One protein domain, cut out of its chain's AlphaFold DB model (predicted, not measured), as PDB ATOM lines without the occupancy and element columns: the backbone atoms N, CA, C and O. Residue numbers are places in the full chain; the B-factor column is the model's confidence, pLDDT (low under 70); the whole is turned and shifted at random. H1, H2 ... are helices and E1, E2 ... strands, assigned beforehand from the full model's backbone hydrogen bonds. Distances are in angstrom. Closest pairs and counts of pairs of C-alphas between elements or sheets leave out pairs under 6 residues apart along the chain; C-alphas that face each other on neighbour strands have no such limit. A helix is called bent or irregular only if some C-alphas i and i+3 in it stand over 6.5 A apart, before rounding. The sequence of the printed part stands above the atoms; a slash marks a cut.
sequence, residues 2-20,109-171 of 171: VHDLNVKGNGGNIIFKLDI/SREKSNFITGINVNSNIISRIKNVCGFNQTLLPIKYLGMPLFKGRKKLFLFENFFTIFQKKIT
ATOM      1  N   VAL A   2      48.995 -35.846 -21.385       64.06
ATOM      2  CA  VAL A   2      48.412 -36.329 -22.668       64.06
ATOM      3  C   VAL A   2      49.295 -36.024 -23.888       64.06
ATOM      4  O   VAL A   2      49.331 -36.773 -24.865       64.06
ATOM      5  N   HIS A   3      50.044 -34.922 -23.835       69.56
ATOM      6  CA  HIS A   3      50.973 -34.532 -24.898       69.56
ATOM      7  C   HIS A   3      52.084 -35.571 -25.103       69.56
ATOM      8  O   HIS A   3      52.452 -35.853 -26.246       69.56
ATOM      9  N   ASP A   4      52.480 -36.244 -24.024       74.88
ATOM     10  CA  ASP A   4      53.584 -37.202 -24.007       74.88
ATOM     11  C   ASP A   4      53.189 -38.572 -24.570       74.88
ATOM     12  O   ASP A   4      54.044 -39.390 -24.880       74.88
ATOM     13  N   LEU A   5      51.895 -38.812 -24.814       72.62
ATOM     14  CA  LEU A   5      51.372 -40.101 -25.282       72.62
ATOM     15  C   LEU A   5      52.008 -40.601 -26.601       72.62
ATOM     16  O   LEU A   5      52.070 -41.799 -26.839       72.62
ATOM     17  N   ASN A   6      52.504 -39.692 -27.454       73.56
ATOM     18  CA  ASN A   6      53.176 -40.061 -28.716       73.56
ATOM     19  C   ASN A   6      54.678 -39.746 -28.703       73.56
ATOM     20  O   ASN A   6      55.304 -39.773 -29.762       73.56
ATOM     21  N   VAL A   7      55.247 -39.380 -27.551       77.88
ATOM     22  CA  VAL A   7      56.700 -39.218 -27.433       77.88
ATOM     23  C   VAL A   7      57.343 -40.582 -27.665       77.88
ATOM     24  O   VAL A   7      56.827 -41.604 -27.209       77.88
ATOM     25  N   LYS A   8      58.435 -40.601 -28.436       64.31
ATOM     26  CA  LYS A   8      59.146 -41.836 -28.767       64.31
ATOM     27  C   LYS A   8      59.719 -42.443 -27.486       64.31
ATOM     28  O   LYS A   8      60.539 -41.826 -26.819       64.31
ATOM     29  N   GLY A   9      59.284 -43.655 -27.181       63.66
ATOM     30  CA  GLY A   9      59.791 -44.500 -26.108       63.66
ATOM     31  C   GLY A   9      59.626 -45.961 -26.515       63.66
ATOM     32  O   GLY A   9      58.819 -46.270 -27.398       63.66
ATOM     33  N   ASN A  10      60.395 -46.863 -25.907       57.78
ATOM     34  CA  ASN A  10      60.292 -48.290 -26.211       57.78
ATOM     35  C   ASN A  10      58.878 -48.800 -25.892       57.78
ATOM     36  O   ASN A  10      58.408 -48.670 -24.768       57.78
ATOM     37  N   GLY A  11      58.186 -49.350 -26.895       59.16
ATOM     38  CA  GLY A  11      56.827 -49.897 -26.750       59.16
ATOM     39  C   GLY A  11      55.683 -48.871 -26.756       59.16
ATOM     40  O   GLY A  11      54.527 -49.268 -26.884       59.16
ATOM     41  N   GLY A  12      55.993 -47.570 -26.711       71.00
ATOM     42  CA  GLY A  12      55.029 -46.466 -26.715       71.00
ATOM     43  C   GLY A  12      54.304 -46.238 -25.381       71.00
ATOM     44  O   GLY A  12      54.268 -47.095 -24.504       71.00
ATOM     45  N   ASN A  13      53.733 -45.041 -25.218       75.25
ATOM     46  CA  ASN A  13      53.155 -44.601 -23.946       75.25
ATOM     47  C   ASN A  13      51.670 -44.963 -23.828       75.25
ATOM     48  O   ASN A  13      50.917 -44.943 -24.811       75.25
ATOM     49  N   ILE A  14      51.251 -45.264 -22.596       72.50
ATOM     50  CA  ILE A  14      49.903 -45.731 -22.259       72.50
ATOM     51  C   ILE A  14      49.377 -44.921 -21.071       72.50
ATOM     52  O   ILE A  14      50.109 -44.650 -20.122       72.50
ATOM     53  N   ILE A  15      48.099 -44.554 -21.111       79.62
ATOM     54  CA  ILE A  15      47.370 -43.969 -19.983       79.62
ATOM     55  C   ILE A  15      46.280 -44.949 -19.561       79.62
ATOM     56  O   ILE A  15      45.446 -45.331 -20.379       79.62
ATOM     57  N   PHE A  16      46.249 -45.309 -18.278       70.88
ATOM     58  CA  PHE A  16      45.140 -46.052 -17.685       70.88
ATOM     59  C   PHE A  16      44.156 -45.089 -17.029       70.88
ATOM     60  O   PHE A  16      44.518 -44.319 -16.140       70.88
ATOM     61  N   LYS A  17      42.897 -45.146 -17.461       78.62
ATOM     62  CA  LYS A  17      41.774 -44.515 -16.775       78.62
ATOM     63  C   LYS A  17      41.070 -45.595 -15.965       78.62
ATOM     64  O   LYS A  17      40.451 -46.486 -16.543       78.62
ATOM     65  N   LEU A  18      41.177 -45.503 -14.646       71.44
ATOM     66  CA  LEU A  18      40.563 -46.440 -13.713       71.44
ATOM     67  C   LEU A  18      39.377 -45.772 -13.029       71.44
ATOM     68  O   LEU A  18      39.475 -44.617 -12.613       71.44
ATOM     69  N   ASP A  19      38.275 -46.506 -12.915       74.38
ATOM     70  CA  ASP A  19      37.111 -46.076 -12.149       74.38
ATOM     71  C   ASP A  19      36.767 -47.108 -11.072       74.38
ATOM     72  O   ASP A  19      36.786 -48.324 -11.303       74.38
ATOM     73  N   ILE A  20      36.457 -46.610  -9.877       69.69
ATOM     74  CA  ILE A  20      36.177 -47.431  -8.700       69.69
ATOM     75  C   ILE A  20      34.674 -47.426  -8.472       69.69
ATOM     76  O   ILE A  20      34.053 -46.386  -8.246       69.69
ATOM     77  N   SER A 109      35.968 -51.129 -11.838       70.25
ATOM     78  CA  SER A 109      34.867 -51.201 -12.790       70.25
ATOM     79  C   SER A 109      35.430 -51.428 -14.191       70.25
ATOM     80  O   SER A 109      35.908 -50.489 -14.827       70.25
ATOM     81  N   ARG A 110      35.394 -52.669 -14.685       67.62
ATOM     82  CA  ARG A 110      35.925 -53.020 -16.016       67.62
ATOM     83  C   ARG A 110      35.203 -52.295 -17.153       67.62
ATOM     84  O   ARG A 110      35.812 -51.999 -18.170       67.62
ATOM     85  N   GLU A 111      33.926 -51.975 -16.957       68.81
ATOM     86  CA  GLU A 111      33.100 -51.274 -17.945       68.81
ATOM     87  C   GLU A 111      33.413 -49.777 -18.034       68.81
ATOM     88  O   GLU A 111      33.295 -49.181 -19.101       68.81
ATOM     89  N   LYS A 112      33.825 -49.167 -16.918       71.31
ATOM     90  CA  LYS A 112      34.135 -47.732 -16.836       71.31
ATOM     91  C   LYS A 112      35.634 -47.435 -16.916       71.31
ATOM     92  O   LYS A 112      36.025 -46.266 -16.985       71.31
ATOM     93  N   SER A 113      36.455 -48.486 -16.894       76.88
ATOM     94  CA  SER A 113      37.909 -48.410 -16.976       76.88
ATOM     95  C   SER A 113      38.392 -48.732 -18.379       76.88
ATOM     96  O   SER A 113      38.019 -49.735 -18.989       76.88
ATOM     97  N   ASN A 114      39.260 -47.872 -18.891       81.81
ATOM     98  CA  ASN A 114      39.756 -47.953 -20.253       81.81
ATOM     99  C   ASN A 114      41.223 -47.547 -20.285       81.81
ATOM    100  O   ASN A 114      41.693 -46.789 -19.435       81.81
ATOM    101  N   PHE A 115      41.942 -48.013 -21.299       77.94
ATOM    102  CA  PHE A 115      43.314 -47.582 -21.540       77.94
ATOM    103  C   PHE A 115      43.423 -46.827 -22.863       77.94
ATOM    104  O   PHE A 115      42.703 -47.108 -23.820       77.94
ATOM    105  N   ILE A 116      44.330 -45.860 -22.913       82.81
ATOM    106  CA  ILE A 116      44.600 -45.019 -24.080       82.81
ATOM    107  C   ILE A 116      46.056 -45.233 -24.467       82.81
ATOM    108  O   ILE A 116      46.931 -45.177 -23.607       82.81
ATOM    109  N   THR A 117      46.331 -45.448 -25.750       77.81
ATOM    110  CA  THR A 117      47.690 -45.656 -26.265       77.81
ATOM    111  C   THR A 117      48.095 -44.555 -27.228       77.81
ATOM    112  O   THR A 117      47.247 -43.923 -27.862       77.81
ATOM    113  N   GLY A 118      49.403 -44.361 -27.383       76.62
ATOM    114  CA  GLY A 118      49.938 -43.546 -28.466       76.62
ATOM    115  C   GLY A 118      49.503 -44.044 -29.847       76.62
ATOM    116  O   GLY A 118      49.261 -45.235 -30.045       76.62
ATOM    117  N   ILE A 119      49.442 -43.126 -30.815       74.25
ATOM    118  CA  ILE A 119      49.005 -43.403 -32.201       74.25
ATOM    119  C   ILE A 119      49.907 -44.449 -32.880       74.25
ATOM    120  O   ILE A 119      49.453 -45.209 -33.726       74.25
ATOM    121  N   ASN A 120      51.173 -44.520 -32.466       70.94
ATOM    122  CA  ASN A 120      52.191 -45.370 -33.081       70.94
ATOM    123  C   ASN A 120      52.388 -46.712 -32.349       70.94
ATOM    124  O   ASN A 120      53.384 -47.394 -32.585       70.94
ATOM    125  N   VAL A 121      51.496 -47.080 -31.422       71.56
ATOM    126  CA  VAL A 121      51.585 -48.362 -30.706       71.56
ATOM    127  C   VAL A 121      51.044 -49.486 -31.590       71.56
ATOM    128  O   VAL A 121      49.949 -49.388 -32.135       71.56
ATOM    129  N   ASN A 122      51.814 -50.568 -31.722       74.50
ATOM    130  CA  ASN A 122      51.458 -51.727 -32.542       74.50
ATOM    131  C   ASN A 122      50.178 -52.423 -32.021       74.50
ATOM    132  O   ASN A 122      50.013 -52.620 -30.813       74.50
ATOM    133  N   SER A 123      49.304 -52.861 -32.932       76.69
ATOM    134  CA  SER A 123      48.070 -53.602 -32.633       76.69
ATOM    135  C   SER A 123      48.302 -54.881 -31.818       76.69
ATOM    136  O   SER A 123      47.486 -55.206 -30.957       76.69
ATOM    137  N   ASN A 124      49.439 -55.557 -32.001       70.00
ATOM    138  CA  ASN A 124      49.819 -56.740 -31.220       70.00
ATOM    139  C   ASN A 124      50.107 -56.413 -29.746       70.00
ATOM    140  O   ASN A 124      49.896 -57.236 -28.859       70.00
ATOM    141  N   ILE A 125      50.597 -55.205 -29.464       66.00
ATOM    142  CA  ILE A 125      50.831 -54.737 -28.093       66.00
ATOM    143  C   ILE A 125      49.490 -54.357 -27.460       66.00
ATOM    144  O   ILE A 125      49.208 -54.743 -26.327       66.00
ATOM    145  N   ILE A 126      48.625 -53.683 -28.220       69.31
ATOM    146  CA  ILE A 126      47.269 -53.313 -27.793       69.31
ATOM    147  C   ILE A 126      46.438 -54.557 -27.450       69.31
ATOM    148  O   ILE A 126      45.776 -54.580 -26.410       69.31
ATOM    149  N   SER A 127      46.491 -55.608 -28.275       68.00
ATOM    150  CA  SER A 127      45.763 -56.856 -28.022       68.00
ATOM    151  C   SER A 127      46.278 -57.576 -26.772       68.00
ATOM    152  O   SER A 127      45.478 -58.027 -25.954       68.00
ATOM    153  N   ARG A 128      47.599 -57.597 -26.550       63.91
ATOM    154  CA  ARG A 128      48.194 -58.135 -25.314       63.91
ATOM    155  C   ARG A 128      47.757 -57.353 -24.077       63.91
ATOM    156  O   ARG A 128      47.376 -57.976 -23.092       63.91
ATOM    157  N   ILE A 129      47.753 -56.021 -24.132       63.06
ATOM    158  CA  ILE A 129      47.290 -55.177 -23.016       63.06
ATOM    159  C   ILE A 129      45.814 -55.446 -22.723       63.06
ATOM    160  O   ILE A 129      45.441 -55.619 -21.565       63.06
ATOM    161  N   LYS A 130      44.976 -55.547 -23.759       66.75
ATOM    162  CA  LYS A 130      43.557 -55.882 -23.598       66.75
ATOM    163  C   LYS A 130      43.370 -57.244 -22.924       66.75
ATOM    164  O   LYS A 130      42.565 -57.351 -22.003       66.75
ATOM    165  N   ASN A 131      44.143 -58.250 -23.332       60.34
ATOM    166  CA  ASN A 131      44.055 -59.604 -22.783       60.34
ATOM    167  C   ASN A 131      44.550 -59.692 -21.331       60.34
ATOM    168  O   ASN A 131      43.966 -60.420 -20.535       60.34
ATOM    169  N   VAL A 132      45.596 -58.940 -20.973       56.91
ATOM    170  CA  VAL A 132      46.156 -58.931 -19.611       56.91
ATOM    171  C   VAL A 132      45.309 -58.086 -18.657       56.91
ATOM    172  O   VAL A 132      45.008 -58.518 -17.547       56.91
ATOM    173  N   CYS A 133      44.916 -56.880 -19.070       59.16
ATOM    174  CA  CYS A 133      44.224 -55.934 -18.193       59.16
ATOM    175  C   CYS A 133      42.703 -56.135 -18.168       59.16
ATOM    176  O   CYS A 133      42.048 -55.722 -17.215       59.16
ATOM    177  N   GLY A 134      42.116 -56.721 -19.218       64.88
ATOM    178  CA  GLY A 134      40.665 -56.883 -19.346       64.88
ATOM    179  C   GLY A 134      39.889 -55.574 -19.547       64.88
ATOM    180  O   GLY A 134      38.667 -55.572 -19.422       64.88
ATOM    181  N   PHE A 135      40.579 -54.466 -19.839       75.50
ATOM    182  CA  PHE A 135      39.985 -53.155 -20.120       75.50
ATOM    183  C   PHE A 135      39.890 -52.904 -21.622       75.50
ATOM    184  O   PHE A 135      40.698 -53.405 -22.401       75.50
ATOM    185  N   ASN A 136      38.929 -52.080 -22.037       80.00
ATOM    186  CA  ASN A 136      38.792 -51.689 -23.437       80.00
ATOM    187  C   ASN A 136      39.695 -50.497 -23.780       80.00
ATOM    188  O   ASN A 136      39.856 -49.572 -22.981       80.00
ATOM    189  N   GLN A 137      40.241 -50.489 -24.997       81.31
ATOM    190  CA  GLN A 137      40.985 -49.343 -25.508       81.31
ATOM    191  C   GLN A 137      40.023 -48.199 -25.849       81.31
ATOM    192  O   GLN A 137      38.969 -48.426 -26.445       81.31
ATOM    193  N   THR A 138      40.396 -46.967 -25.516       84.38
ATOM    194  CA  THR A 138      39.747 -45.749 -26.011       84.38
ATOM    195  C   THR A 138      40.769 -44.804 -26.625       84.38
ATOM    196  O   THR A 138      41.938 -44.780 -26.244       84.38
ATOM    197  N   LEU A 139      40.324 -44.023 -27.608       81.81
ATOM    198  CA  LEU A 139      41.135 -43.005 -28.266       81.81
ATOM    199  C   LEU A 139      40.721 -41.619 -27.781       81.81
ATOM    200  O   LEU A 139      39.567 -41.380 -27.431       81.81
ATOM    201  N   LEU A 140      41.679 -40.695 -27.765       81.12
ATOM    202  CA  LEU A 140      41.389 -39.287 -27.519       81.12
ATOM    203  C   LEU A 140      40.595 -38.708 -28.699       81.12
ATOM    204  O   LEU A 140      40.884 -39.060 -29.844       81.12
ATOM    205  N   PRO A 141      39.670 -37.766 -28.456       80.62
ATOM    206  CA  PRO A 141      39.373 -37.107 -27.179       80.62
ATOM    207  C   PRO A 141      38.403 -37.902 -26.279       80.62
ATOM    208  O   PRO A 141      37.422 -38.457 -26.763       80.62
ATOM    209  N   ILE A 142      38.627 -37.906 -24.957       81.38
ATOM    210  CA  ILE A 142      37.732 -38.557 -23.972       81.38
ATOM    211  C   ILE A 142      37.151 -37.546 -22.980       81.38
ATOM    212  O   ILE A 142      37.728 -36.489 -22.768       81.38
ATOM    213  N   LYS A 143      36.043 -37.874 -22.305       77.88
ATOM    214  CA  LYS A 143      35.572 -37.093 -21.146       77.88
ATOM    215  C   LYS A 143      36.250 -37.568 -19.856       77.88
ATOM    216  O   LYS A 143      36.256 -38.768 -19.545       77.88
ATOM    217  N   TYR A 144      36.775 -36.620 -19.088       76.81
ATOM    218  CA  TYR A 144      37.368 -36.839 -17.772       76.81
ATOM    219  C   TYR A 144      36.935 -35.716 -16.825       76.81
ATOM    220  O   TYR A 144      37.144 -34.544 -17.121       76.81
ATOM    221  N   LEU A 145      36.274 -36.077 -15.719       75.25
ATOM    222  CA  LEU A 145      35.708 -35.122 -14.748       75.25
ATOM    223  C   LEU A 145      34.814 -34.045 -15.395       75.25
ATOM    224  O   LEU A 145      34.865 -32.872 -15.049       75.25
ATOM    225  N   GLY A 146      34.015 -34.445 -16.389       70.94
ATOM    226  CA  GLY A 146      33.126 -33.540 -17.127       70.94
ATOM    227  C   GLY A 146      33.815 -32.689 -18.199       70.94
ATOM    228  O   GLY A 146      33.116 -32.077 -19.003       70.94
ATOM    229  N   MET A 147      35.149 -32.689 -18.273       76.81
ATOM    230  CA  MET A 147      35.921 -31.942 -19.268       76.81
ATOM    231  C   MET A 147      36.411 -32.833 -20.417       76.81
ATOM    232  O   MET A 147      36.745 -34.000 -20.191       76.81
ATOM    233  N   PRO A 148      36.489 -32.310 -21.656       79.62
ATOM    234  CA  PRO A 148      37.141 -33.010 -22.751       79.62
ATOM    235  C   PRO A 148      38.659 -33.027 -22.530       79.62
ATOM    236  O   PRO A 148      39.313 -31.990 -22.445       79.62
ATOM    237  N   LEU A 149      39.225 -34.224 -22.476       80.94
ATOM    238  CA  LEU A 149      40.653 -34.483 -22.479       80.94
ATOM    239  C   LEU A 149      41.075 -34.813 -23.914       80.94
ATOM    240  O   LEU A 149      40.604 -35.789 -24.500       80.94
ATOM    241  N   PHE A 150      41.950 -33.998 -24.494       80.50
ATOM    242  CA  PHE A 150      42.362 -34.111 -25.893       80.50
ATOM    243  C   PHE A 150      43.831 -33.735 -26.077       80.50
ATOM    244  O   PHE A 150      44.462 -33.159 -25.193       80.50
ATOM    245  N   LYS A 151      44.379 -34.067 -27.247       74.06
ATOM    246  CA  LYS A 151      45.757 -33.751 -27.628       74.06
ATOM    247  C   LYS A 151      45.782 -32.716 -28.752       74.06
ATOM    248  O   LYS A 151      45.089 -32.883 -29.751       74.06
ATOM    249  N   GLY A 152      46.627 -31.692 -28.618       73.19
ATOM    250  CA  GLY A 152      46.846 -30.655 -29.638       73.19
ATOM    251  C   GLY A 152      46.249 -29.294 -29.269       73.19
ATOM    252  O   GLY A 152      45.917 -29.054 -28.112       73.19
ATOM    253  N   ARG A 153      46.147 -28.384 -30.250       71.31
ATOM    254  CA  ARG A 153      45.575 -27.039 -30.047       71.31
ATOM    255  C   ARG A 153      44.109 -27.133 -29.611       71.31
ATOM    256  O   ARG A 153      43.390 -28.025 -30.058       71.31
ATOM    257  N   LYS A 154      43.671 -26.199 -28.759       68.00
ATOM    258  CA  LYS A 154      42.287 -26.110 -28.269       68.00
ATOM    259  C   LYS A 154      41.321 -26.043 -29.453       68.00
ATOM    260  O   LYS A 154      41.432 -25.142 -30.279       68.00
ATOM    261  N   LYS A 155      40.382 -26.987 -29.531       75.44
ATOM    262  CA  LYS A 155      39.325 -26.995 -30.551       75.44
ATOM    263  C   LYS A 155      37.979 -26.731 -29.882       75.44
ATOM    264  O   LYS A 155      37.613 -27.454 -28.959       75.44
ATOM    265  N   LEU A 156      37.271 -25.690 -30.327       68.44
ATOM    266  CA  LEU A 156      36.026 -25.214 -29.703       68.44
ATOM    267  C   LEU A 156      34.924 -26.281 -29.684       68.44
ATOM    268  O   LEU A 156      34.297 -26.471 -28.647       68.44
ATOM    269  N   PHE A 157      34.795 -27.067 -30.759       75.19
ATOM    270  CA  PHE A 157      33.767 -28.109 -30.873       75.19
ATOM    271  C   PHE A 157      33.827 -29.184 -29.766       75.19
ATOM    272  O   PHE A 157      32.841 -29.857 -29.483       75.19
ATOM    273  N   LEU A 158      34.982 -29.370 -29.112       69.31
ATOM    274  CA  LEU A 158      35.135 -30.346 -28.026       69.31
ATOM    275  C   LEU A 158      34.398 -29.925 -26.747       69.31
ATOM    276  O   LEU A 158      34.128 -30.769 -25.890       69.31
ATOM    277  N   PHE A 159      34.067 -28.639 -26.623       74.94
ATOM    278  CA  PHE A 159      33.409 -28.048 -25.461       74.94
ATOM    279  C   PHE A 159      31.901 -27.826 -25.667       74.94
ATOM    280  O   PHE A 159      31.227 -27.418 -24.729       74.94
ATOM    281  N   GLU A 160      31.334 -28.162 -26.830       75.81
ATOM    282  CA  GLU A 160      29.889 -28.034 -27.130       75.81
ATOM    283  C   GLU A 160      29.007 -28.748 -26.093       75.81
ATOM    284  O   GLU A 160      28.019 -28.218 -25.588       75.81
ATOM    285  N   ASN A 161      29.431 -29.943 -25.674       69.12
ATOM    286  CA  ASN A 161      28.766 -30.700 -24.613       69.12
ATOM    287  C   ASN A 161      28.798 -29.995 -23.248       69.12
ATOM    288  O   ASN A 161      27.943 -30.238 -22.406       69.12
ATOM    289  N   PHE A 162      29.808 -29.168 -22.991       69.56
ATOM    290  CA  PHE A 162      29.893 -28.391 -21.760       69.56
ATOM    291  C   PHE A 162      28.982 -27.163 -21.828       69.56
ATOM    292  O   PHE A 162      28.256 -26.896 -20.871       69.56
ATOM    293  N   PHE A 163      28.959 -26.473 -22.971       75.00
ATOM    294  CA  PHE A 163      28.062 -25.338 -23.200       75.00
ATOM    295  C   PHE A 163      26.588 -25.739 -23.110       75.00
ATOM    296  O   PHE A 163      25.814 -25.054 -22.449       75.00
ATOM    297  N   THR A 164      26.215 -26.894 -23.661       73.56
ATOM    298  CA  THR A 164      24.848 -27.434 -23.546       73.56
ATOM    299  C   THR A 164      24.456 -27.787 -22.107       73.56
ATOM    300  O   THR A 164      23.315 -27.552 -21.713       73.56
ATOM    301  N   ILE A 165      25.381 -28.302 -21.284       74.88
ATOM    302  CA  ILE A 165      25.141 -28.524 -19.843       74.88
ATOM    303  C   ILE A 165      24.951 -27.191 -19.107       74.88
ATOM    304  O   ILE A 165      24.099 -27.098 -18.225       74.88
ATOM    305  N   PHE A 166      25.733 -26.171 -19.462       74.62
ATOM    306  CA  PHE A 166      25.599 -24.830 -18.894       74.62
ATOM    307  C   PHE A 166      24.265 -24.182 -19.269       74.62
ATOM    308  O   PHE A 166      23.567 -23.697 -18.385       74.62
ATOM    309  N   GLN A 167      23.872 -24.234 -20.543       74.00
ATOM    310  CA  GLN A 167      22.586 -23.709 -21.004       74.00
ATOM    311  C   GLN A 167      21.411 -24.371 -20.280       74.00
ATOM    312  O   GLN A 167      20.568 -23.662 -19.747       74.00
ATOM    313  N   LYS A 168      21.423 -25.705 -20.143       77.19
ATOM    314  CA  LYS A 168      20.404 -26.461 -19.390       77.19
ATOM    315  C   LYS A 168      20.296 -26.122 -17.900       77.19
ATOM    316  O   LYS A 168      19.357 -26.577 -17.265       77.19
ATOM    317  N   LYS A 169      21.286 -25.443 -17.315       73.75
ATOM    318  CA  LYS A 169      21.246 -24.992 -15.914       73.75
ATOM    319  C   LYS A 169      20.785 -23.543 -15.766       73.75
ATOM    320  O   LYS A 169      20.499 -23.131 -14.648       73.75
ATOM    321  N   ILE A 170      20.809 -22.775 -16.853       70.06
ATOM    322  CA  ILE A 170      20.394 -21.368 -16.885       70.06
ATOM    323  C   ILE A 170      18.903 -21.256 -17.240       70.06
ATOM    324  O   ILE A 170      18.242 -20.339 -16.764       70.06
ATOM    325  N   THR A 171      18.388 -22.184 -18.050       51.53
ATOM    326  CA  THR A 171      16.950 -22.401 -18.306       51.53
ATOM    327  C   THR A 171      16.352 -23.364 -17.298       51.53
ATOM    328  O   THR A 171      15.232 -23.100 -16.823       51.53
TER     329      THR A 171
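What this domain is: This is residues 2 to 20 and 109 to 171 of the 171 residues of the protein "5'-3' exoribonuclease 2" of Dendrobium catenatum (UniProt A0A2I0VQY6). Two small, loosely joined lobes lie end to end. In one, the two-stranded ribbon E1 and E2 has H2 along one side and the short H1 near one end; in the other, the hairpin E3 and E4 has the first part of the long helix H3 beside it, and the tail of H3, residues 166 to 170, sticks out with Thr 171. The printed part has 82 residues with three named helices and four named strands, in the order H1 E1 E2 H2 E3 E4 H3, and its class is mixed, helices and strands. Both sheets, E1 - E2 and E3 - E4, are antiparallel. The whole is loose, with a radius of gyration of the C-alphas of 15.3 A, and flat, spanning 49 by 30 by 16 A.

How they stand to each other: H1, residues 3 to 6, comes closest to E1, residues 14 to 17, at the C-alphas of Leu 5 and Ile 14, 6.6 A apart. E1 and E2, residues 114 to 117, are antiparallel neighbours at 160 degrees; N 15 and O 116 are within hydrogen-bond range at 2.8 A, as are N 114 and O 17 at 3.0 A. The closest C-alphas of E2 and H2, residues 123 to 133, are those of Thr 117 and Ile 126, 7.8 A apart. Residues 114 to 115 of E2 also pair, parallel, with residues 136 to 137. E3, residues 142 to 144, and E4, residues 147 to 149, form a hairpin at 130 degrees, with N 149 and O 142 at 2.7 A. E1 and E2 are apart from E3 and E4. The closest C-alphas of E4 and H3, residues 156 to 170, are those of Pro 148 and Leu 158, 6.2 A apart. No helix touches another. Every O i to N i+4 pair is within hydrogen-bond range in H2, and 8 of 11 are in H3; H1 is too short for such a pair, and its 1 pair of O i and N i+3 is not within range.

Where its parts are: H1 begins at C-alpha 3, (50.973, -34.532, -24.898), and is irregular, with C-alphas 3 and 6 7.1 A apart. E1 is 9.9 A long, E2 10.2 A, E3 6.4 A and E4 6.3 A. H2 begins at C-alpha 123, (48.070, -53.602, -32.633), and is 15.1 A long. H3, 20.6 A long, ends at C-alpha 170, (20.394, -21.368, -16.885), and is irregular, with C-alphas 158 and 161 7.2 A apart.

The domain as a whole: The two C-alphas farthest apart, those of Asn 10 and Thr 171, are 51.1 A apart. Residues 21 to 108 are not printed; C-alphas 20 and 109 are 5.7 A apart across this cut. Of the links printed whole, none is long. The mean pLDDT of the printed part is 72.5, and 25 residues are under 70, among them residues 125 to 134.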